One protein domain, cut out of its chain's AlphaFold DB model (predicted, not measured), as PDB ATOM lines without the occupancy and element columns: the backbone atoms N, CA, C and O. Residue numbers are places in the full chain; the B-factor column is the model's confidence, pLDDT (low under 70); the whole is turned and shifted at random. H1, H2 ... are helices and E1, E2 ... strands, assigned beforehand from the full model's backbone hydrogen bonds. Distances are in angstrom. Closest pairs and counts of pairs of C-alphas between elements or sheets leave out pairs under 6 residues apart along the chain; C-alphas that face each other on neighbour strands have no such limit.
ATOM      1  N   GLY A  68       4.502 -62.611 626.781       91.94
ATOM      2  CA  GLY A  68       5.259 -61.903 625.751       91.94
ATOM      3  C   GLY A  68       6.519 -61.243 626.313       91.94
ATOM      4  O   GLY A  68       7.568 -61.267 625.672       91.94
ATOM      5  N   ARG A  69       6.441 -60.708 627.535       89.94
ATOM      6  CA  ARG A  69       7.543 -60.026 628.216       89.94
ATOM      7  C   ARG A  69       8.669 -60.978 628.613       89.94
ATOM      8  O   ARG A  69       9.832 -60.615 628.417       89.94
ATOM      9  N   ASP A  70       8.336 -62.162 629.120       89.44
ATOM     10  CA  ASP A  70       9.298 -63.241 629.386       89.44
ATOM     11  C   ASP A  70       9.964 -63.711 628.080       89.44
ATOM     12  O   ASP A  70      11.191 -63.742 627.969       89.44
ATOM     13  N   THR A  71       9.166 -63.914 627.024       92.69
ATOM     14  CA  THR A  71       9.670 -64.307 625.693       92.69
ATOM     15  C   THR A  71      10.634 -63.272 625.097       92.69
ATOM     16  O   THR A  71      11.605 -63.632 624.424       92.69
ATOM     17  N   ILE A  72      10.400 -61.976 625.339       94.38
ATOM     18  CA  ILE A  72      11.319 -60.895 624.948       94.38
ATOM     19  C   ILE A  72      12.676 -61.056 625.621       94.38
ATOM     20  O   ILE A  72      13.693 -60.955 624.937       94.38
ATOM     21  N   ASN A  73      12.701 -61.313 626.929       92.56
ATOM     22  CA  ASN A  73      13.944 -61.498 627.674       92.56
ATOM     23  C   ASN A  73      14.690 -62.753 627.196       92.56
ATOM     24  O   ASN A  73      15.878 -62.669 626.890       92.56
ATOM     25  N   HIS A  74      13.983 -63.866 626.998       93.81
ATOM     26  CA  HIS A  74      14.582 -65.093 626.470       93.81
ATOM     27  C   HIS A  74      15.118 -64.944 625.037       93.81
ATOM     28  O   HIS A  74      16.161 -65.475 624.662       93.81
ATOM     29  N   SER A  75      14.446 -64.154 624.207       95.38
ATOM     30  CA  SER A  75      14.939 -63.855 622.859       95.38
ATOM     31  C   SER A  75      16.113 -62.875 622.874       95.38
ATOM     32  O   SER A  75      17.039 -63.020 622.077       95.38
ATOM     33  N   ALA A  76      16.119 -61.904 623.791       96.00
ATOM     34  CA  ALA A  76      17.234 -60.978 623.980       96.00
ATOM     35  C   ALA A  76      18.501 -61.685 624.490       96.00
ATOM     36  O   ALA A  76      19.601 -61.317 624.086       96.00
ATOM     37  N   GLU A  77      18.353 -62.733 625.300       95.38
ATOM     38  CA  GLU A  77      19.429 -63.650 625.692       95.38
ATOM     39  C   GLU A  77      20.120 -64.279 624.462       95.38
ATOM     40  O   GLU A  77      21.348 -64.260 624.363       95.38
ATOM     41  N   HIS A  78      19.366 -64.773 623.475       95.56
ATOM     42  CA  HIS A  78      19.949 -65.337 622.246       95.56
ATOM     43  C   HIS A  78      20.613 -64.273 621.359       95.56
ATOM     44  O   HIS A  78      21.655 -64.523 620.745       95.56
ATOM     45  N   VAL A  79      20.053 -63.061 621.320       97.38
ATOM     46  CA  VAL A  79      20.685 -61.915 620.643       97.38
ATOM     47  C   VAL A  79      22.004 -61.545 621.333       97.38
ATOM     48  O   VAL A  79      22.987 -61.243 620.655       97.38
ATOM     49  N   LEU A  80      22.059 -61.613 622.668       96.88
ATOM     50  CA  LEU A  80      23.275 -61.398 623.455       96.88
ATOM     51  C   LEU A  80      24.343 -62.442 623.108       96.88
ATOM     52  O   LEU A  80      25.479 -62.072 622.818       96.88
ATOM     53  N   ALA A  81      23.986 -63.727 623.077       95.31
ATOM     54  CA  ALA A  81      24.913 -64.790 622.690       95.31
ATOM     55  C   ALA A  81      25.456 -64.602 621.264       95.31
ATOM     56  O   ALA A  81      26.663 -64.713 621.040       95.31
ATOM     57  N   SER A  82      24.586 -64.224 620.324       95.50
ATOM     58  CA  SER A  82      24.966 -63.896 618.944       95.50
ATOM     59  C   SER A  82      25.981 -62.752 618.882       95.50
ATOM     60  O   SER A  82      27.007 -62.859 618.208       95.50
ATOM     61  N   ALA A  83      25.734 -61.669 619.625       96.94
ATOM     62  CA  ALA A  83      26.635 -60.524 619.697       96.94
ATOM     63  C   ALA A  83      27.999 -60.894 620.304       96.94
ATOM     64  O   ALA A  83      29.037 -60.478 619.787       96.94
ATOM     65  N   VAL A  84      28.021 -61.703 621.369       95.31
ATOM     66  CA  VAL A  84      29.275 -62.124 622.014       95.31
ATOM     67  C   VAL A  84      30.103 -63.018 621.096       95.31
ATOM     68  O   VAL A  84      31.293 -62.757 620.947       95.31
ATOM     69  N   ILE A  85      29.507 -64.011 620.425       92.38
ATOM     70  CA  ILE A  85      30.250 -64.881 619.492       92.38
ATOM     71  C   ILE A  85      30.895 -64.064 618.361       92.38
ATOM     72  O   ILE A  85      32.041 -64.323 617.996       92.38
ATOM     73  N   ARG A  86      30.192 -63.054 617.827       93.50
ATOM     74  CA  ARG A  86      30.726 -62.171 616.773       93.50
ATOM     75  C   ARG A  86      31.907 -61.329 617.242       93.50
ATOM     76  O   ARG A  86      32.879 -61.166 616.508       93.50
ATOM     77  N   LEU A  87      31.800 -60.753 618.436       94.69
ATOM     78  CA  LEU A  87      32.788 -59.809 618.961       94.69
ATOM     79  C   LEU A  87      33.991 -60.500 619.608       94.69
ATOM     80  O   LEU A  87      35.083 -59.931 619.620       94.69
ATOM     81  N   PHE A  88      33.803 -61.709 620.134       92.81
ATOM     82  CA  PHE A  88      34.805 -62.442 620.905       92.81
ATOM     83  C   PHE A  88      35.000 -63.854 620.334       92.81
ATOM     84  O   PHE A  88      34.482 -64.828 620.887       92.81
ATOM     85  N   PRO A  89      35.772 -63.993 619.240       87.31
ATOM     86  CA  PRO A  89      36.109 -65.298 618.685       87.31
ATOM     87  C   PRO A  89      36.743 -66.208 619.744       87.31
ATOM     88  O   PRO A  89      37.692 -65.817 620.424       87.31
ATOM     89  N   GLY A  90      36.216 -67.425 619.881       87.00
ATOM     90  CA  GLY A  90      36.645 -68.392 620.896       87.00
ATOM     91  C   GLY A  90      35.839 -68.361 622.198       87.00
ATOM     92  O   GLY A  90      36.024 -69.254 623.022       87.00
ATOM     93  N   ALA A  91      34.923 -67.402 622.380       91.75
ATOM     94  CA  ALA A  91      33.949 -67.456 623.465       91.75
ATOM     95  C   ALA A  91      33.040 -68.682 623.297       91.75
ATOM     96  O   ALA A  91      32.417 -68.868 622.248       91.75
ATOM     97  N   LYS A  92      32.939 -69.516 624.335       92.25
ATOM     98  CA  LYS A  92      32.034 -70.668 624.345       92.25
ATOM     99  C   LYS A  92      30.757 -70.294 625.077       92.25
ATOM    100  O   LYS A  92      30.777 -69.836 626.220       92.25
ATOM    101  N   VAL A  93      29.640 -70.512 624.403       88.81
ATOM    102  CA  VAL A  93      28.308 -70.283 624.955       88.81
ATOM    103  C   VAL A  93      27.881 -71.516 625.744       88.81
ATOM    104  O   VAL A  93      28.045 -72.637 625.252       88.81
ATOM    105  N   THR A  94      27.395 -71.300 626.968       87.94
ATOM    106  CA  THR A  94      27.064 -72.377 627.910       87.94
ATOM    107  C   THR A  94      25.552 -72.594 628.021       87.94
ATOM    108  O   THR A  94      24.995 -73.357 627.240       87.94
ATOM    109  N   MET A  95      24.888 -71.939 628.974       79.12
ATOM    110  CA  MET A  95      23.456 -72.033 629.235       79.12
ATOM    111  C   MET A  95      22.961 -70.730 629.877       79.12
ATOM    112  O   MET A  95      23.616 -70.205 630.783       79.12
ATOM    113  N   GLY A  96      21.794 -70.236 629.467       75.12
ATOM    114  CA  GLY A  96      21.029 -69.254 630.237       75.12
ATOM    115  C   GLY A  96      19.764 -69.857 630.863       75.12
ATOM    116  O   GLY A  96      19.535 -71.071 630.805       75.12
ATOM    117  N   PRO A  97      18.985 -69.057 631.606       74.94
ATOM    118  CA  PRO A  97      17.877 -69.564 632.404       74.94
ATOM    119  C   PRO A  97      16.677 -69.960 631.532       74.94
ATOM    120  O   PRO A  97      16.400 -69.356 630.503       74.94
ATOM    121  N   ARG A  98      15.903 -70.954 631.993       66.94
ATOM    122  CA  ARG A  98      14.687 -71.424 631.300       66.94
ATOM    123  C   ARG A  98      13.577 -70.368 631.239       66.94
ATOM    124  O   ARG A  98      12.808 -70.354 630.289       66.94
ATOM    125  N   THR A  99      13.458 -69.560 632.284       63.88
ATOM    126  CA  THR A  99      12.475 -68.480 632.417       63.88
ATOM    127  C   THR A  99      13.191 -67.272 632.973       63.88
ATOM    128  O   THR A  99      14.061 -67.412 633.841       63.88
ATOM    129  N   HIS A 100      12.807 -66.094 632.512       71.75
ATOM    130  CA  HIS A 100      13.429 -64.847 632.905       71.75
ATOM    131  C   HIS A 100      12.536 -64.118 633.900       71.75
ATOM    132  O   HIS A 100      11.310 -64.161 633.846       71.75
ATOM    133  N   GLY A 101      13.171 -63.452 634.860       70.00
ATOM    134  CA  GLY A 101      12.488 -62.449 635.661       70.00
ATOM    135  C   GLY A 101      12.443 -61.138 634.883       70.00
ATOM    136  O   GLY A 101      12.142 -61.083 633.691       70.00
ATOM    137  N   GLU A 102      12.827 -60.061 635.551       73.69
ATOM    138  CA  GLU A 102      12.927 -58.744 634.920       73.69
ATOM    139  C   GLU A 102      14.163 -58.610 634.014       73.69
ATOM    140  O   GLU A 102      14.117 -57.903 633.003       73.69
ATOM    141  N   GLU A 103      15.235 -59.342 634.332       84.88
ATOM    142  CA  GLU A 103      16.506 -59.352 633.604       84.88
ATOM    143  C   GLU A 103      16.717 -60.670 632.849       84.88
ATOM    144  O   GLU A 103      16.317 -61.737 633.321       84.88
ATOM    145  N   PHE A 104      17.424 -60.590 631.721       92.94
ATOM    146  CA  PHE A 104      18.012 -61.739 631.044       92.94
ATOM    147  C   PHE A 104      19.514 -61.816 631.300       92.94
ATOM    148  O   PHE A 104      20.178 -60.805 631.549       92.94
ATOM    149  N   TYR A 105      20.076 -63.018 631.220       92.31
ATOM    150  CA  TYR A 105      21.519 -63.208 631.288       92.31
ATOM    151  C   TYR A 105      21.971 -64.425 630.491       92.31
ATOM    152  O   TYR A 105      21.192 -65.350 630.278       92.31
ATOM    153  N   TYR A 106      23.248 -64.431 630.112       93.56
ATOM    154  CA  TYR A 106      23.914 -65.584 629.512       93.56
ATOM    155  C   TYR A 106      25.306 -65.763 630.134       93.56
ATOM    156  O   TYR A 106      26.013 -64.775 630.367       93.56
ATOM    157  N   ASP A 107      25.689 -67.010 630.413       92.88
ATOM    158  CA  ASP A 107      27.020 -67.376 630.900       92.88
ATOM    159  C   ASP A 107      27.957 -67.788 629.749       92.88
ATOM    160  O   ASP A 107      27.651 -68.683 628.951       92.88
ATOM    161  N   PHE A 108      29.130 -67.161 629.693       94.00
ATOM    162  CA  PHE A 108      30.152 -67.398 628.674       94.00
ATOM    163  C   PHE A 108      31.437 -67.925 629.298       94.00
ATOM    164  O   PHE A 108      31.929 -67.376 630.284       94.00
ATOM    165  N   ASP A 109      32.032 -68.938 628.679       94.31
ATOM    166  CA  ASP A 109      33.429 -69.273 628.922       94.31
ATOM    167  C   ASP A 109      34.294 -68.491 627.935       94.31
ATOM    168  O   ASP A 109      34.241 -68.688 626.719       94.31
ATOM    169  N   VAL A 110      35.072 -67.564 628.476       91.81
ATOM    170  CA  VAL A 110      35.978 -66.689 627.727       91.81
ATOM    171  C   VAL A 110      37.432 -66.918 628.145       91.81
ATOM    172  O   VAL A 110      38.238 -65.989 628.137       91.81
ATOM    173  N   ALA A 111      37.767 -68.152 628.540       86.19
ATOM    174  CA  ALA A 111      39.131 -68.598 628.831       86.19
ATOM    175  C   ALA A 111      39.883 -67.694 629.831       86.19
ATOM    176  O   ALA A 111      41.033 -67.317 629.617       86.19
ATOM    177  N   GLY A 112      39.214 -67.318 630.928       77.12
ATOM    178  CA  GLY A 112      39.792 -66.496 632.002       77.12
ATOM    179  C   GLY A 112      39.763 -64.981 631.762       77.12
ATOM    180  O   GLY A 112      40.161 -64.222 632.644       77.12
ATOM    181  N   ARG A 113      39.262 -64.517 630.610       86.62
ATOM    182  CA  ARG A 113      38.993 -63.094 630.358       86.62
ATOM    183  C   ARG A 113      37.809 -62.600 631.199       86.62
ATOM    184  O   ARG A 113      36.894 -63.356 631.508       86.62
ATOM    185  N   THR A 114      37.784 -61.307 631.501       86.06
ATOM    186  CA  THR A 114      36.607 -60.608 632.038       86.06
ATOM    187  C   THR A 114      36.075 -59.602 631.017       86.06
ATOM    188  O   THR A 114      36.827 -59.097 630.180       86.06
ATOM    189  N   PHE A 115      34.769 -59.328 631.040       87.06
ATOM    190  CA  PHE A 115      34.186 -58.272 630.206       87.06
ATOM    191  C   PHE A 115      34.352 -56.911 630.886       87.06
ATOM    192  O   PHE A 115      33.892 -56.724 632.015       87.06
ATOM    193  N   SER A 116      34.992 -55.961 630.202       86.19
ATOM    194  CA  SER A 116      35.109 -54.580 630.678       86.19
ATOM    195  C   SER A 116      33.828 -53.776 630.393       86.19
ATOM    196  O   SER A 116      33.014 -54.192 629.565       86.19
ATOM    197  N   PRO A 117      33.623 -52.606 631.025       86.50
ATOM    198  CA  PRO A 117      32.516 -51.714 630.672       86.50
ATOM    199  C   PRO A 117      32.465 -51.367 629.173       86.50
ATOM    200  O   PRO A 117      31.389 -51.361 628.581       86.50
ATOM    201  N   GLU A 118      33.618 -51.171 628.532       92.94
ATOM    202  CA  GLU A 118      33.722 -50.897 627.093       92.94
ATOM    203  C   GLU A 118      33.321 -52.112 626.242       92.94
ATOM    204  O   GLU A 118      32.774 -51.952 625.149       92.94
ATOM    205  N   ASP A 119      33.571 -53.335 626.718       93.94
ATOM    206  CA  ASP A 119      33.060 -54.539 626.059       93.94
ATOM    207  C   ASP A 119      31.536 -54.593 626.117       93.94
ATOM    208  O   ASP A 119      30.905 -54.926 625.117       93.94
ATOM    209  N   LEU A 120      30.936 -54.239 627.259       94.50
ATOM    210  CA  LEU A 120      29.480 -54.214 627.413       94.50
ATOM    211  C   LEU A 120      28.829 -53.202 626.464       94.50
ATOM    212  O   LEU A 120      27.787 -53.501 625.883       94.50
ATOM    213  N   GLU A 121      29.458 -52.044 626.247       96.12
ATOM    214  CA  GLU A 121      29.004 -51.066 625.250       96.12
ATOM    215  C   GLU A 121      29.065 -51.625 623.821       96.12
ATOM    216  O   GLU A 121      28.114 -51.462 623.052       96.12
ATOM    217  N   LYS A 122      30.147 -52.333 623.464       97.81
ATOM    218  CA  LYS A 122      30.281 -52.985 622.149       97.81
ATOM    219  C   LYS A 122      29.257 -54.099 621.957       97.81
ATOM    220  O   LYS A 122      28.656 -54.181 620.888       97.81
ATOM    221  N   ILE A 123      29.046 -54.925 622.982       98.00
ATOM    222  CA  ILE A 123      28.043 -55.995 622.983       98.00
ATOM    223  C   ILE A 123      26.654 -55.394 622.782       98.00
ATOM    224  O   ILE A 123      25.947 -55.815 621.872       98.00
ATOM    225  N   GLU A 124      26.277 -54.372 623.557       98.19
ATOM    226  CA  GLU A 124      24.977 -53.709 623.411       98.19
ATOM    227  C   GLU A 124      24.799 -53.126 622.000       98.19
ATOM    228  O   GLU A 124      23.735 -53.278 621.400       98.19
ATOM    229  N   ALA A 125      25.838 -52.496 621.440       98.12
ATOM    230  CA  ALA A 125      25.799 -51.956 620.084       98.12
ATOM    231  C   ALA A 125      25.609 -53.048 619.019       98.12
ATOM    232  O   ALA A 125      24.831 -52.858 618.085       98.12
ATOM    233  N   GLU A 126      26.275 -54.196 619.152       98.12
ATOM    234  CA  GLU A 126      26.117 -55.321 618.225       98.12
ATOM    235  C   GLU A 126      24.743 -55.992 618.364       98.12
ATOM    236  O   GLU A 126      24.096 -56.280 617.357       98.12
ATOM    237  N   MET A 127      24.229 -56.142 619.589       98.12
ATOM    238  CA  MET A 127      22.855 -56.601 619.824       98.12
ATOM    239  C   MET A 127      21.831 -55.689 619.138       98.12
ATOM    240  O   MET A 127      20.882 -56.180 618.524       98.12
ATOM    241  N   ARG A 128      22.021 -54.362 619.202       97.88
ATOM    242  CA  ARG A 128      21.143 -53.398 618.514       97.88
ATOM    243  C   ARG A 128      21.138 -53.606 617.003       97.88
ATOM    244  O   ARG A 128      20.059 -53.586 616.425       97.88
ATOM    245  N   LYS A 129      22.286 -53.891 616.376       97.56
ATOM    246  CA  LYS A 129      22.332 -54.195 614.933       97.56
ATOM    247  C   LYS A 129      21.482 -55.417 614.581       97.56
ATOM    248  O   LYS A 129      20.660 -55.337 613.677       97.56
ATOM    249  N   ILE A 130      21.613 -56.508 615.340       97.06
ATOM    250  CA  ILE A 130      20.826 -57.740 615.140       97.06
ATOM    251  C   ILE A 130      19.318 -57.464 615.290       97.06
ATOM    252  O   ILE A 130      18.488 -57.985 614.539       97.06
ATOM    253  N   ILE A 131      18.946 -56.623 616.256       97.25
ATOM    254  CA  ILE A 131      17.556 -56.205 616.483       97.25
ATOM    255  C   ILE A 131      17.029 -55.345 615.328       97.25
ATOM    256  O   ILE A 131      15.915 -55.587 614.854       97.25
ATOM    257  N   ASP A 132      17.816 -54.375 614.860       96.81
ATOM    258  CA  ASP A 132      17.454 -53.453 613.777       96.81
ATOM    259  C   ASP A 132      17.305 -54.181 612.431       96.81
ATOM    260  O   ASP A 132      16.389 -53.883 611.660       96.81
ATOM    261  N   GLU A 133      18.133 -55.200 612.192       97.06
ATOM    262  CA  GLU A 133      18.026 -56.131 611.058       97.06
ATOM    263  C   GLU A 133      16.794 -57.046 611.146       97.06
ATOM    264  O   GLU A 133      16.428 -57.692 610.164       97.06
ATOM    265  N   LYS A 134      16.119 -57.084 612.303       96.69
ATOM    266  CA  LYS A 134      14.971 -57.956 612.594       96.69
ATOM    267  C   LYS A 134      15.277 -59.422 612.302       96.69
ATOM    268  O   LYS A 134      14.455 -60.126 611.716       96.69
ATOM    269  N   VAL A 135      16.449 -59.886 612.730       96.69
ATOM    270  CA  VAL A 135      16.859 -61.274 612.507       96.69
ATOM    271  C   VAL A 135      15.835 -62.236 613.124       96.69
ATOM    272  O   VAL A 135      15.390 -62.043 614.259       96.69
ATOM    273  N   ALA A 136      15.425 -63.245 612.354       95.25
ATOM    274  CA  ALA A 136      14.450 -64.245 612.776       95.25
ATOM    275  C   ALA A 136      15.027 -65.207 613.830       95.25
ATOM    276  O   ALA A 136      16.245 -65.336 613.986       95.25
ATOM    277  N   PHE A 137      14.133 -65.879 614.555       94.94
ATOM    278  CA  PHE A 137      14.477 -67.013 615.415       94.94
ATOM    279  C   PHE A 137      13.935 -68.290 614.780       94.94
ATOM    280  O   PHE A 137      12.729 -68.541 614.831       94.94
ATOM    281  N   ASP A 138      14.813 -69.079 614.166       92.44
ATOM    282  CA  ASP A 138      14.426 -70.263 613.403       92.44
ATOM    283  C   ASP A 138      14.515 -71.522 614.263       92.44
ATOM    284  O   ASP A 138      15.603 -71.962 614.641       92.44
ATOM    285  N   ARG A 139      13.356 -72.121 614.548       91.00
ATOM    286  CA  ARG A 139      13.238 -73.371 615.307       91.00
ATOM    287  C   ARG A 139      13.388 -74.584 614.393       91.00
ATOM    288  O   ARG A 139      12.704 -74.676 613.374       91.00
ATOM    289  N   LYS A 140      14.184 -75.575 614.799       90.88
ATOM    290  CA  LYS A 140      14.252 -76.899 614.149       90.88
ATOM    291  C   LYS A 140      14.194 -78.009 615.198       90.88
ATOM    292  O   LYS A 140      14.790 -77.870 616.259       90.88
ATOM    293  N   SER A 141      13.478 -79.095 614.899       91.38
ATOM    294  CA  SER A 141      13.582 -80.360 615.644       91.38
ATOM    295  C   SER A 141      14.588 -81.239 614.915       91.38
ATOM    296  O   SER A 141      14.456 -81.425 613.705       91.38
ATOM    297  N   VAL A 142      15.619 -81.707 615.609       94.50
ATOM    298  CA  VAL A 142      16.713 -82.494 615.024       94.50
ATOM    299  C   VAL A 142      17.120 -83.615 615.970       94.50
ATOM    300  O   VAL A 142      16.888 -83.537 617.174       94.50
ATOM    301  N   SER A 143      17.779 -84.647 615.442       96.06
ATOM    302  CA  SER A 143      18.424 -85.646 616.296       96.06
ATOM    303  C   SER A 143      19.584 -85.018 617.082       96.06
ATOM    304  O   SER A 143      20.231 -84.081 616.604       96.06
ATOM    305  N   LYS A 144      19.918 -85.561 618.260       94.12
ATOM    306  CA  LYS A 144      21.116 -85.140 619.022       94.12
ATOM    307  C   LYS A 144      22.396 -85.167 618.176       94.12
ATOM    308  O   LYS A 144      23.236 -84.275 618.286       94.12
ATOM    309  N   ALA A 145      22.539 -86.179 617.320       92.12
ATOM    310  CA  ALA A 145      23.702 -86.330 616.449       92.12
ATOM    311  C   ALA A 145      23.781 -85.215 615.397       92.12
ATOM    312  O   ALA A 145      24.867 -84.718 615.106       92.12
ATOM    313  N   ASP A 146      22.645 -84.799 614.839       94.31
ATOM    314  CA  ASP A 146      22.612 -83.713 613.861       94.31
ATOM    315  C   ASP A 146      22.761 -82.343 614.522       94.31
ATOM    316  O   ASP A 146      23.415 -81.475 613.948       94.31
ATOM    317  N   ALA A 147      22.264 -82.161 615.751       93.31
ATOM    318  CA  ALA A 147      22.539 -80.961 616.541       93.31
ATOM    319  C   ALA A 147      24.052 -80.748 616.728       93.31
ATOM    320  O   ALA A 147      24.552 -79.658 616.453       93.31
ATOM    321  N   LEU A 148      24.795 -81.798 617.102       91.50
ATOM    322  CA  LEU A 148      26.257 -81.740 617.229       91.50
ATOM    323  C   LEU A 148      26.945 -81.362 615.911       91.50
ATOM    324  O   LEU A 148      27.775 -80.456 615.906       91.50
ATOM    325  N   LYS A 149      26.544 -81.967 614.783       93.81
ATOM    326  CA  LYS A 149      27.084 -81.606 613.456       93.81
ATOM    327  C   LYS A 149      26.820 -80.142 613.101       93.81
ATOM    328  O   LYS A 149      27.677 -79.492 612.504       93.81
ATOM    329  N   ILE A 150      25.641 -79.620 613.445       92.94
ATOM    330  CA  ILE A 150      25.302 -78.209 613.227       92.94
ATOM    331  C   ILE A 150      26.216 -77.323 614.077       92.94
ATOM    332  O   ILE A 150      26.806 -76.384 613.541       92.94
ATOM    333  N   PHE A 151      26.402 -77.645 615.360       92.38
ATOM    334  CA  PHE A 151      27.323 -76.903 616.223       92.38
ATOM    335  C   PHE A 151      28.761 -76.943 615.700       92.38
ATOM    336  O   PHE A 151      29.411 -75.901 615.678       92.38
ATOM    337  N   ASP A 152      29.239 -78.093 615.223       91.25
ATOM    338  CA  ASP A 152      30.568 -78.232 614.617       91.25
ATOM    339  C   ASP A 152      30.722 -77.341 613.381       91.25
ATOM    340  O   ASP A 152      31.705 -76.609 613.260       91.25
ATOM    341  N   SER A 153      29.727 -77.345 612.488       91.12
ATOM    342  CA  SER A 153      29.760 -76.555 611.248       91.12
ATOM    343  C   SER A 153      29.849 -75.043 611.483       91.12
ATOM    344  O   SER A 153      30.351 -74.317 610.628       91.12
ATOM    345  N   LEU A 154      29.392 -74.581 612.650       88.19
ATOM    346  CA  LEU A 154      29.408 -73.179 613.064       88.19
ATOM    347  C   LEU A 154      30.552 -72.851 614.038       88.19
ATOM    348  O   LEU A 154      30.614 -71.732 614.541       88.19
ATOM    349  N   GLY A 155      31.430 -73.814 614.347       87.56
ATOM    350  CA  GLY A 155      32.497 -73.641 615.339       87.56
ATOM    351  C   GLY A 155      31.985 -73.420 616.769       87.56
ATOM    352  O   GLY A 155      32.677 -72.827 617.590       87.56
ATOM    353  N   GLN A 156      30.762 -73.863 617.062       88.81
ATOM    354  CA  GLN A 156      30.067 -73.669 618.339       88.81
ATOM    355  C   GLN A 156      29.945 -74.947 619.163       88.81
ATOM    356  O   GLN A 156      29.361 -74.907 620.250       88.81
ATOM    357  N   ASN A 157      30.451 -76.076 618.665       90.25
ATOM    358  CA  ASN A 157      30.506 -77.288 619.466       90.25
ATOM    359  C   ASN A 157      31.505 -77.097 620.610       90.25
ATOM    360  O   ASN A 157      32.639 -76.664 620.405       90.25
ATOM    361  N   ASN A 158      31.054 -77.388 621.823       90.50
ATOM    362  CA  ASN A 158      31.841 -77.251 623.033       90.50
ATOM    363  C   ASN A 158      31.404 -78.287 624.079       90.50
ATOM    364  O   ASN A 158      30.374 -78.961 623.946       90.50
ATOM    365  N   GLU A 159      32.216 -78.416 625.125       90.88
ATOM    366  CA  GLU A 159      32.011 -79.358 626.220       90.88
ATOM    367  C   GLU A 159      30.662 -79.158 626.922       90.88
ATOM    368  O   GLU A 159      29.999 -80.144 627.232       90.88
ATOM    369  N   TYR A 160      30.202 -77.913 627.081       92.50
ATOM    370  CA  TYR A 160      28.948 -77.586 627.761       92.50
ATOM    371  C   TYR A 160      27.732 -78.088 626.984       92.50
ATOM    372  O   TYR A 160      26.870 -78.756 627.551       92.50
ATOM    373  N   LYS A 161      27.678 -77.835 625.670       90.50
ATOM    374  CA  LYS A 161      26.588 -78.313 624.805       90.50
ATOM    375  C   LYS A 161      26.524 -79.835 624.753       90.50
ATOM    376  O   LYS A 161      25.438 -80.409 624.802       90.50
ATOM    377  N   SER A 162      27.685 -80.486 624.703       89.31
ATOM    378  CA  SER A 162      27.782 -81.948 624.755       89.31
ATOM    379  C   SER A 162      27.279 -82.501 626.094       89.31
ATOM    380  O   SER A 162      26.526 -83.476 626.117       89.31
ATOM    381  N   GLU A 163      27.639 -81.854 627.209       90.56
ATOM    382  CA  GLU A 163      27.148 -82.202 628.546       90.56
ATOM    383  C   GLU A 163      25.619 -82.073 628.617       90.56
ATOM    384  O   GLU A 163      24.950 -83.029 629.007       90.56
ATOM    385  N   ILE A 164      25.055 -80.944 628.170       89.25
ATOM    386  CA  ILE A 164      23.606 -80.681 628.180       89.25
ATOM    387  C   ILE A 164      22.850 -81.753 627.386       89.25
ATOM    388  O   ILE A 164      21.876 -82.319 627.886       89.25
ATOM    389  N   LEU A 165      23.312 -82.082 626.173       90.06
ATOM    390  CA  LEU A 165      22.694 -83.120 625.338       90.06
ATOM    391  C   LEU A 165      22.656 -84.485 626.025       90.06
ATOM    392  O   LEU A 165      21.698 -85.231 625.831       90.06
ATOM    393  N   SER A 166      23.675 -84.816 626.823       88.81
ATOM    394  CA  SER A 166      23.761 -86.115 627.497       88.81
ATOM    395  C   SER A 166      22.683 -86.327 628.565       88.81
ATOM    396  O   SER A 166      22.383 -87.471 628.898       88.81
ATOM    397  N   TRP A 167      22.075 -85.255 629.091       85.75
ATOM    398  CA  TRP A 167      21.031 -85.354 630.123       85.75
ATOM    399  C   TRP A 167      19.618 -85.335 629.559       85.75
ATOM    400  O   TRP A 167      18.673 -85.633 630.286       85.75
ATOM    401  N   ILE A 168      19.458 -84.955 628.293       86.94
ATOM    402  CA  ILE A 168      18.158 -84.983 627.632       86.94
ATOM    403  C   ILE A 168      17.867 -86.451 627.304       86.94
ATOM    404  O   ILE A 168      18.639 -87.048 626.555       86.94
ATOM    405  N   PRO A 169      16.817 -87.079 627.858       87.25
ATOM    406  CA  PRO A 169      16.533 -88.483 627.576       87.25
ATOM    407  C   PRO A 169      16.050 -88.697 626.135       87.25
ATOM    408  O   PRO A 169      16.344 -89.733 625.547       87.25
ATOM    409  N   GLU A 170      15.367 -87.718 625.539       89.88
ATOM    410  CA  GLU A 170      14.817 -87.808 624.184       89.88
ATOM    411  C   GLU A 170      15.904 -87.747 623.100       89.88
ATOM    412  O   GLU A 170      16.845 -86.965 623.196       89.88
ATOM    413  N   ASP A 171      15.783 -88.551 622.041       88.94
ATOM    414  CA  ASP A 171      16.736 -88.542 620.915       88.94
ATOM    415  C   ASP A 171      16.558 -87.346 619.971       88.94
ATOM    416  O   ASP A 171      17.508 -86.946 619.289       88.94
ATOM    417  N   GLU A 172      15.362 -86.755 619.961       92.88
ATOM    418  CA  GLU A 172      15.085 -85.495 619.282       92.88
ATOM    419  C   GLU A 172      15.161 -84.316 620.250       92.88
ATOM    420  O   GLU A 172      14.601 -84.335 621.347       92.88
ATOM    421  N   VAL A 173      15.827 -83.257 619.804       92.38
ATOM    422  CA  VAL A 173      15.985 -81.997 620.527       92.38
ATOM    423  C   VAL A 173      15.577 -80.831 619.637       92.38
ATOM    424  O   VAL A 173      15.711 -80.879 618.413       92.38
ATOM    425  N   SER A 174      15.097 -79.753 620.250       91.31
ATOM    426  CA  SER A 174      14.875 -78.501 619.538       91.31
ATOM    427  C   SER A 174      16.108 -77.608 619.601       91.31
ATOM    428  O   SER A 174      16.719 -77.437 620.657       91.31
ATOM    429  N   ILE A 175      16.435 -77.012 618.460       93.00
ATOM    430  CA  ILE A 175      17.440 -75.961 618.344       93.00
ATOM    431  C   ILE A 175      16.801 -74.679 617.824       93.00
ATOM    432  O   ILE A 175      15.854 -74.729 617.031       93.00
ATOM    433  N   TYR A 176      17.348 -73.542 618.242       93.44
ATOM    434  CA  TYR A 176      16.991 -72.229 617.711       93.44
ATOM    435  C   TYR A 176      18.215 -71.553 617.126       93.44
ATOM    436  O   TYR A 176      19.250 -71.467 617.782       93.44
ATOM    437  N   GLN A 177      18.075 -71.051 615.905       93.69
ATOM    438  CA  GLN A 177      19.081 -70.228 615.254       93.69
ATOM    439  C   GLN A 177      18.675 -68.754 615.316       93.69
ATOM    440  O   GLN A 177      17.545 -68.409 614.970       93.69
ATOM    441  N   ASN A 178      19.599 -67.887 615.728       94.19
ATOM    442  CA  ASN A 178      19.491 -66.439 615.596       94.19
ATOM    443  C   ASN A 178      20.815 -65.907 615.052       94.19
ATOM    444  O   ASN A 178      21.858 -66.064 615.680       94.19
ATOM    445  N   ALA A 179      20.774 -65.305 613.863       90.38
ATOM    446  CA  ALA A 179      21.975 -64.894 613.143       90.38
ATOM    447  C   ALA A 179      22.988 -66.057 613.035       90.38
ATOM    448  O   ALA A 179      22.659 -67.135 612.528       90.38
ATOM    449  N   ASP A 180      24.205 -65.837 613.525       85.75
ATOM    450  CA  ASP A 180      25.295 -66.806 613.478       85.75
ATOM    451  C   ASP A 180      25.237 -67.811 614.632       85.75
ATOM    452  O   ASP A 180      25.961 -68.799 614.607       85.75
ATOM    453  N   PHE A 181      24.386 -67.598 615.638       91.88
ATOM    454  CA  PHE A 181      24.287 -68.433 616.831       91.88
ATOM    455  C   PHE A 181      23.196 -69.496 616.697       91.88
ATOM    456  O   PHE A 181      22.084 -69.210 616.252       91.88
ATOM    457  N   VAL A 182      23.498 -70.721 617.130       93.12
ATOM    458  CA  VAL A 182      22.512 -71.798 617.270       93.12
ATOM    459  C   VAL A 182      22.582 -72.359 618.677       93.12
ATOM    460  O   VAL A 182      23.668 -72.707 619.137       93.12
ATOM    461  N   ASP A 183      21.436 -72.523 619.332       92.06
ATOM    462  CA  ASP A 183      21.368 -73.029 620.703       92.06
ATOM    463  C   ASP A 183      20.417 -74.206 620.899       92.06
ATOM    464  O   ASP A 183      19.450 -74.364 620.149       92.06
ATOM    465  N   LEU A 184      20.677 -75.001 621.940       90.94
ATOM    466  CA  LEU A 184      19.763 -76.026 622.445       90.94
ATOM    467  C   LEU A 184      18.719 -75.366 623.331       90.94
ATOM    468  O   LEU A 184      18.941 -75.130 624.514       90.94
ATOM    469  N   CYS A 185      17.556 -75.093 622.757       90.19
ATOM    470  CA  CYS A 185      16.517 -74.354 623.445       90.19
ATOM    471  C   CYS A 185      15.136 -74.925 623.113       90.19
ATOM    472  O   CYS A 185      14.860 -75.317 621.977       90.19
ATOM    473  N   ARG A 186      14.249 -74.992 624.116       88.44
ATOM    474  CA  ARG A 186      12.843 -75.407 623.945       88.44
ATOM    475  C   ARG A 186      11.957 -74.254 623.448       88.44
ATOM    476  O   ARG A 186      10.988 -74.505 622.727       88.44
ATOM    477  N   GLY A 187      12.354 -73.012 623.720       87.44
ATOM    478  CA  GLY A 187      11.592 -71.793 623.470       87.44
ATOM    479  C   GLY A 187      10.475 -71.579 624.499       87.44
ATOM    480  O   GLY A 187      10.482 -72.235 625.546       87.44
ATOM    481  N   PRO A 188       9.494 -70.711 624.193       92.19
ATOM    482  CA  PRO A 188       9.276 -70.049 622.897       92.19
ATOM    483  C   PRO A 188      10.229 -68.874 622.634       92.19
ATOM    484  O   PRO A 188      10.759 -68.282 623.566       92.19
ATOM    485  N   HIS A 189      10.404 -68.495 621.365       93.62
ATOM    486  CA  HIS A 189      11.099 -67.262 620.985       93.62
ATOM    487  C   HIS A 189      10.173 -66.299 620.241       93.62
ATOM    488  O   HIS A 189       9.127 -66.677 619.714       93.62
ATOM    489  N   LEU A 190      10.586 -65.033 620.176       94.38
ATOM    490  CA  LEU A 190       9.935 -64.024 619.352       94.38
ATOM    491  C   LEU A 190       9.926 -64.447 617.871       94.38
ATOM    492  O   LEU A 190      10.830 -65.150 617.412       94.38
ATOM    493  N   PRO A 191       8.984 -63.934 617.059       92.31
ATOM    494  CA  PRO A 191       9.028 -64.144 615.616       92.31
ATOM    495  C   PRO A 191      10.328 -63.619 614.978       92.31
ATOM    496  O   PRO A 191      10.885 -64.238 614.070       92.31
ATOM    497  N   HIS A 192      10.820 -62.484 615.480       94.31
ATOM    498  CA  HIS A 192      12.091 -61.875 615.102       94.31
ATOM    499  C   HIS A 192      12.590 -60.911 616.189       94.31
ATOM    500  O   HIS A 192      11.799 -60.372 616.970       94.31
ATOM    501  N   ALA A 193      13.886 -60.595 616.187       96.44
ATOM    502  CA  ALA A 193      14.523 -59.730 617.187       96.44
ATOM    503  C   ALA A 193      13.932 -58.310 617.234       96.44
ATOM    504  O   ALA A 193      13.897 -57.686 618.288       96.44
ATOM    505  N   GLY A 194      13.356 -57.827 616.129       95.31
ATOM    506  CA  GLY A 194      12.761 -56.492 616.034       95.31
ATOM    507  C   GLY A 194      11.566 -56.199 616.957       95.31
ATOM    508  O   GLY A 194      11.121 -55.053 616.976       95.31
ATOM    509  N   PHE A 195      11.019 -57.178 617.689       94.81
ATOM    510  CA  PHE A 195      10.036 -56.921 618.759       94.81
ATOM    511  C   PHE A 195      10.691 -56.375 620.040       94.81
ATOM    512  O   PHE A 195      10.005 -55.784 620.870       94.81
ATOM    513  N   ILE A 196      12.012 -56.507 620.178       96.25
ATOM    514  CA  ILE A 196      12.799 -55.872 621.235       96.25
ATOM    515  C   ILE A 196      12.993 -54.402 620.846       96.25
ATOM    516  O   ILE A 196      13.635 -54.105 619.841       96.25
ATOM    517  N   LYS A 197      12.418 -53.466 621.607       94.75
ATOM    518  CA  LYS A 197      12.536 -52.015 621.335       94.75
ATOM    519  C   LYS A 197      13.334 -51.280 622.403       94.75
ATOM    520  O   LYS A 197      14.104 -50.377 622.086       94.75
ATOM    521  N   GLY A 198      13.158 -51.662 623.663       95.06
ATOM    522  CA  GLY A 198      14.052 -51.282 624.749       95.06
ATOM    523  C   GLY A 198      15.123 -52.353 624.909       95.06
ATOM    524  O   GLY A 198      14.783 -53.523 625.016       95.06
ATOM    525  N   LEU A 199      16.397 -51.970 624.939       96.81
ATOM    526  CA  LEU A 199      17.504 -52.855 625.302       96.81
ATOM    527  C   LEU A 199      18.518 -52.080 626.145       96.81
ATOM    528  O   LEU A 199      18.877 -50.956 625.777       96.81
ATOM    529  N   LYS A 200      18.999 -52.694 627.227       96.00
ATOM    530  CA  LYS A 200      20.150 -52.239 628.007       96.00
ATOM    531  C   LYS A 200      20.964 -53.437 628.491       96.00
ATOM    532  O   LYS A 200      20.413 -54.299 629.166       96.00
ATOM    533  N   VAL A 201      22.263 -53.473 628.205       96.00
ATOM    534  CA  VAL A 201      23.195 -54.396 628.878       96.00
ATOM    535  C   VAL A 201      23.606 -53.744 630.199       96.00
ATOM    536  O   VAL A 201      23.996 -52.573 630.215       96.00
ATOM    537  N   THR A 202      23.441 -54.450 631.320       87.44
ATOM    538  CA  THR A 202      23.522 -53.851 632.665       87.44
ATOM    539  C   THR A 202      24.850 -54.110 633.361       87.44
ATOM    540  O   THR A 202      25.428 -53.177 633.918       87.44
ATOM    541  N   ALA A 203      25.347 -55.349 633.350       87.69
ATOM    542  CA  ALA A 203      26.568 -55.721 634.062       87.69
ATOM    543  C   ALA A 203      27.180 -57.030 633.548       87.69
ATOM    544  O   ALA A 203      26.479 -57.883 633.005       87.69
ATOM    545  N   ALA A 204      28.471 -57.223 633.833       87.06
ATOM    546  CA  ALA A 204      29.127 -58.526 633.815       87.06
ATOM    547  C   ALA A 204      29.551 -58.937 635.232       87.06
ATOM    548  O   ALA A 204      29.927 -58.089 636.042       87.06
ATOM    549  N   SER A 205      29.490 -60.230 635.548       81.94
ATOM    550  CA  SER A 205      30.026 -60.782 636.799       81.94
ATOM    551  C   SER A 205      30.636 -62.161 636.589       81.94
ATOM    552  O   SER A 205      30.266 -62.866 635.653       81.94
ATOM    553  N   ALA A 206      31.489 -62.594 637.517       81.94
ATOM    554  CA  ALA A 206      31.890 -63.993 637.583       81.94
ATOM    555  C   ALA A 206      30.675 -64.898 637.862       81.94
ATOM    556  O   ALA A 206      29.733 -64.510 638.563       81.94
ATOM    557  N   ALA A 207      30.711 -66.092 637.290       81.75
ATOM    558  CA  ALA A 207      29.802 -67.197 637.545       81.75
ATOM    559  C   ALA A 207      30.601 -68.504 637.482       81.75
ATOM    560  O   ALA A 207      31.775 -68.508 637.120       81.75
ATOM    561  N   TYR A 208      29.964 -69.616 637.825       82.81
ATOM    562  CA  TYR A 208      30.579 -70.933 637.720       82.81
ATOM    563  C   TYR A 208      29.630 -71.884 637.019       82.81
ATOM    564  O   TYR A 208      28.408 -71.782 637.183       82.81
ATOM    565  N   TRP A 209      30.188 -72.825 636.263       86.88
ATOM    566  CA  TRP A 209      29.381 -73.857 635.628       86.88
ATOM    567  C   TRP A 209      28.552 -74.608 636.679       86.88
ATOM    568  O   TRP A 209      29.076 -75.082 637.685       86.88
ATOM    569  N   ARG A 210      27.234 -74.684 636.458       80.75
ATOM    570  CA  ARG A 210      26.241 -75.231 637.405       80.75
ATOM    571  C   ARG A 210      26.215 -74.576 638.797       80.75
ATOM    572  O   ARG A 210      25.761 -75.208 639.746       80.75
ATOM    573  N   ALA A 211      26.683 -73.333 638.918       73.12
ATOM    574  CA  ALA A 211      26.829 -72.631 640.197       73.12
ATOM    575  C   ALA A 211      27.715 -73.377 641.222       73.12
ATOM    576  O   ALA A 211      27.561 -73.198 642.427       73.12
ATOM    577  N   ASP A 212      28.652 -74.195 640.735       71.75
ATOM    578  CA  ASP A 212      29.595 -74.963 641.541       71.75
ATOM    579  C   ASP A 212      30.988 -74.338 641.428       71.75
ATOM    580  O   ASP A 212      31.622 -74.399 640.376       71.75
ATOM    581  N   SER A 213      31.474 -73.736 642.516       73.44
ATOM    582  CA  SER A 213      32.758 -73.027 642.543       73.44
ATOM    583  C   SER A 213      33.975 -73.923 642.297       73.44
ATOM    584  O   SER A 213      35.065 -73.402 642.075       73.44
ATOM    585  N   SER A 214      33.820 -75.252 642.342       73.19
ATOM    586  CA  SER A 214      34.877 -76.203 641.973       73.19
ATOM    587  C   SER A 214      35.002 -76.421 640.459       73.19
ATOM    588  O   SER A 214      35.963 -77.043 640.003       73.19
ATOM    589  N   LYS A 215      34.040 -75.923 639.671       85.25
ATOM    590  CA  LYS A 215      33.992 -76.075 638.213       85.25
ATOM    591  C   LYS A 215      34.527 -74.847 637.480       85.25
ATOM    592  O   LYS A 215      34.922 -73.850 638.081       85.25
ATOM    593  N   GLN A 216      34.540 -74.941 636.149       87.19
ATOM    594  CA  GLN A 216      35.031 -73.893 635.260       87.19
ATOM    595  C   GLN A 216      34.374 -72.540 635.571       87.19
ATOM    596  O   GLN A 216      33.148 -72.433 635.694       87.19
ATOM    597  N   SER A 217      35.221 -71.518 635.703       86.94
ATOM    598  CA  SER A 217      34.806 -70.130 635.899       86.94
ATOM    599  C   SER A 217      34.264 -69.559 634.593       86.94
ATOM    600  O   SER A 217      34.867 -69.726 633.531       86.94
ATOM    601  N   LEU A 218      33.126 -68.882 634.690       90.75
ATOM    602  CA  LEU A 218      32.376 -68.290 633.588       90.75
ATOM    603  C   LEU A 218      32.210 -66.785 633.815       90.75
ATOM    604  O   LEU A 218      32.366 -66.269 634.925       90.75
ATOM    605  N   GLN A 219      31.854 -66.069 632.756       91.56
ATOM    606  CA  GLN A 219      31.448 -64.671 632.807       91.56
ATOM    607  C   GLN A 219      29.971 -64.557 632.446       91.56
ATOM    608  O   GLN A 219      29.571 -64.844 631.319       91.56
ATOM    609  N   ARG A 220      29.164 -64.110 633.406       91.88
ATOM    610  CA  ARG A 220      27.746 -63.811 633.218       91.88
ATOM    611  C   ARG A 220      27.580 -62.395 632.711       91.88
ATOM    612  O   ARG A 220      27.949 -61.467 633.430       91.88
ATOM    613  N   VAL A 221      26.954 -62.214 631.554       94.25
ATOM    614  CA  VAL A 221      26.517 -60.892 631.076       94.25
ATOM    615  C   VAL A 221      25.010 -60.771 631.272       94.25
ATOM    616  O   VAL A 221      24.267 -61.666 630.876       94.25
ATOM    617  N   ARG A 222      24.565 -59.682 631.906       92.75
ATOM    618  CA  ARG A 222      23.155 -59.385 632.206       92.75
ATOM    619  C   ARG A 222      22.639 -58.230 631.355       92.75
ATOM    620  O   ARG A 222      23.391 -57.314 631.014       92.75
ATOM    621  N   GLY A 223      21.343 -58.238 631.075       93.31
ATOM    622  CA  GLY A 223      20.659 -57.141 630.413       93.31
ATOM    623  C   GLY A 223      19.156 -57.141 630.656       93.31
ATOM    624  O   GLY A 223      18.594 -58.036 631.280       93.31
ATOM    625  N   ILE A 224      18.508 -56.093 630.163       93.25
ATOM    626  CA  ILE A 224      17.072 -55.859 630.277       93.25
ATOM    627  C   ILE A 224      16.552 -55.467 628.897       93.25
ATOM    628  O   ILE A 224      17.107 -54.578 628.244       93.25
ATOM    629  N   ALA A 225      15.494 -56.127 628.438       94.69
ATOM    630  CA  ALA A 225      14.868 -55.868 627.144       94.69
ATOM    631  C   ALA A 225      13.389 -55.545 627.341       94.69
ATOM    632  O   ALA A 225      12.793 -56.155 628.193       94.69
ATOM    633  N   PHE A 226      12.764 -54.639 626.591       94.25
ATOM    634  CA  PHE A 226      11.326 -54.326 626.696       94.25
ATOM    635  C   PHE A 226      10.685 -54.215 625.303       94.25
ATOM    636  O   PHE A 226      11.376 -53.864 624.337       94.25
ATOM    637  N   PRO A 227       9.360 -54.437 625.176       92.81
ATOM    638  CA  PRO A 227       8.641 -54.247 623.914       92.81
ATOM    639  C   PRO A 227       8.563 -52.777 623.485       92.81
ATOM    640  O   PRO A 227       8.289 -52.491 622.321       92.81
ATOM    641  N   LYS A 228       8.798 -51.833 624.408       93.56
ATOM    642  CA  LYS A 228       8.806 -50.384 624.162       93.56
ATOM    643  C   LYS A 228       9.999 -49.726 624.848       93.56
ATOM    644  O   LYS A 228      10.456 -50.187 625.894       93.56
ATOM    645  N   LYS A 229      10.502 -48.633 624.271       93.19
ATOM    646  CA  LYS A 229      11.651 -47.902 624.825       93.19
ATOM    647  C   LYS A 229      11.271 -47.161 626.108       93.19
ATOM    648  O   LYS A 229      12.037 -47.158 627.065       93.19
ATOM    649  N   GLU A 230      10.069 -46.599 626.146       93.06
ATOM    650  CA  GLU A 230       9.528 -45.841 627.274       93.06
ATOM    651  C   GLU A 230       9.394 -46.717 628.529       93.06
ATOM    652  O   GLU A 230       9.634 -46.258 629.643       93.06
ATOM    653  N   GLU A 231       9.053 -47.999 628.355       90.62
ATOM    654  CA  GLU A 231       8.968 -48.967 629.456       90.62
ATOM    655  C   GLU A 231      10.352 -49.267 630.052       90.62
ATOM    656  O   GLU A 231      10.495 -49.295 631.275       90.62
ATOM    657  N   LEU A 232      11.387 -49.391 629.209       92.25
ATOM    658  CA  LEU A 232      12.772 -49.504 629.673       92.25
ATOM    659  C   LEU A 232      13.220 -48.238 630.412       92.25
ATOM    660  O   LEU A 232      13.803 -48.343 631.486       92.25
ATOM    661  N   GLU A 233      12.964 -47.051 629.861       91.25
ATOM    662  CA  GLU A 233      13.344 -45.782 630.497       91.25
ATOM    663  C   GLU A 233      12.676 -45.627 631.869       91.25
ATOM    664  O   GLU A 233      13.344 -45.274 632.843       91.25
ATOM    665  N   LYS A 234      11.388 -45.978 631.977       88.50
ATOM    666  CA  LYS A 234      10.664 -46.015 633.253       88.50
ATOM    667  C   LYS A 234      11.302 -46.998 634.237       88.50
ATOM    668  O   LYS A 234      11.532 -46.634 635.386       88.50
ATOM    669  N   HIS A 235      11.618 -48.211 633.789       86.00
ATOM    670  CA  HIS A 235      12.240 -49.232 634.631       86.00
ATOM    671  C   HIS A 235      13.639 -48.811 635.115       86.00
ATOM    672  O   HIS A 235      13.934 -48.893 636.304       86.00
ATOM    673  N   LEU A 236      14.483 -48.267 634.234       85.69
ATOM    674  CA  LEU A 236      15.805 -47.750 634.609       85.69
ATOM    675  C   LEU A 236      15.702 -46.571 635.582       85.69
ATOM    676  O   LEU A 236      16.482 -46.488 636.531       85.69
ATOM    677  N   HIS A 237      14.730 -45.676 635.383       84.81
ATOM    678  CA  HIS A 237      14.467 -44.592 636.325       84.81
ATOM    679  C   HIS A 237      14.054 -45.127 637.703       84.81
ATOM    680  O   HIS A 237      14.582 -44.659 638.712       84.81
ATOM    681  N   HIS A 238      13.177 -46.135 637.752       81.00
ATOM    682  CA  HIS A 238      12.799 -46.806 638.999       81.00
ATOM    683  C   HIS A 238      14.023 -47.423 639.692       81.00
ATOM    684  O   HIS A 238      14.231 -47.166 640.876       81.00
ATOM    685  N   LEU A 239      14.883 -48.148 638.966       79.50
ATOM    686  CA  LEU A 239      16.114 -48.722 639.524       79.50
ATOM    687  C   LEU A 239      17.049 -47.651 640.106       79.50
ATOM    688  O   LEU A 239      17.621 -47.852 641.176       79.50
ATOM    689  N   GLU A 240      17.202 -46.503 639.445       80.94
ATOM    690  CA  GLU A 240      18.019 -45.395 639.958       80.94
ATOM    691  C   GLU A 240      17.414 -44.739 641.206       80.94
ATOM    692  O   GLU A 240      18.130 -44.486 642.181       80.94
ATOM    693  N   GLU A 241      16.104 -44.493 641.226       79.25
ATOM    694  CA  GLU A 241      15.417 -43.988 642.421       79.25
ATOM    695  C   GLU A 241      15.536 -44.957 643.592       79.25
ATOM    696  O   GLU A 241      15.746 -44.560 644.740       79.25
ATOM    697  N   ALA A 242      15.478 -46.244 643.304       77.88
ATOM    698  CA  ALA A 242      15.514 -47.274 644.307       77.88
ATOM    699  C   ALA A 242      16.947 -47.544 644.823       77.88
ATOM    700  O   ALA A 242      17.136 -47.715 646.027       77.88
ATOM    701  N   LYS A 243      17.993 -47.381 643.994       77.81
ATOM    702  CA  LYS A 243      19.400 -47.294 644.455       77.81
ATOM    703  C   LYS A 243      19.633 -46.142 645.435       77.81
ATOM    704  O   LYS A 243      20.450 -46.264 646.347       77.81
TER     705      LYS A 243
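Overview. This is residues 68 to 243 of the 751 residues of a protein of Polyangiaceae bacterium (UniProt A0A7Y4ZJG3). A twisted three-stranded sheet E1 E6 E5 and a smaller three-stranded sheet E2 E3 E4 have the long helix H1 between them. H2 packs beside H1 over the first sheet, H3 covers the far face of the second, and H5 lies over the first sheet's other face, its residues 237 to 243 sticking out. The printed part has 176 residues with five named helices and six named strands, in the order H1 E1 H2 E2 H3 H4 E3 E4 E5 E6 H5; both sheets are antiparallel and the class is mixed, helices and strands. It is compact, with a radius of gyration of the C-alphas of 15.8 A and spans of 49 by 37 by 26 A.

Along the chain. The larger sheet holds E1, residues 104 to 109, E6, residues 217 to 226, 29.8 A long, and E5, residues 198 to 208, 28.8 A. H1, residues 68 to 87, spans 28.4 A from C-alpha 68 at (5.259, -61.903, 625.751). H2 is residues 117 to 132, 22.7 A. The smaller sheet holds E2, residues 138 to 143, E3, residues 172 to 178, and E4, residues 181 to 184. H3 is residues 144 to 153 and H4 159 to 167. H5, residues 229 to 243, 21.1 A, ends with C-alpha 243 at (19.400, -47.294, 644.455).

Arrangement. The sheet E1 E6 E5 is twisted, and E5 bends by 64 degrees at residue 205. N 106 and O 221 are 3.0 A apart between E1 and E6; N 200 and O 224 are 2.9 A apart in the hairpin E5 and E6. It makes three layers, helices on both faces: H1 and H2 on one, H5 on the other. H1 is over E1 and E6 at a height over the sheet of 6.5 A. With residues 79 to 87 alone H1 touches H2, closest C-alphas Ala 83 and Glu 126, 5.4 A, at a steep tilt of 64 degrees, opposite ways. The sheet E2 E3 E4 also makes three layers, H1 and H3 on opposite faces. N 140 and O 175 are 2.9 A apart between E2 and E3, and N 176 and O 183 3.0 A in the hairpin E3 and E4. H4 only just grazes this sheet with residues 161 to 165. In H1, H2, H3 and H5 every O i to N i+4 pair is within hydrogen-bond range; in H4, 4 of 5.

Size, cuts and confidence. The C-alphas of Ala 145 and Glu 241, 50.4 A apart, are the two farthest apart. The printed part has no cut. H1 to E1 and E4 to E5 are long links. Mean pLDDT of the printed part is 90.0; residues 98 to 99 are under 70.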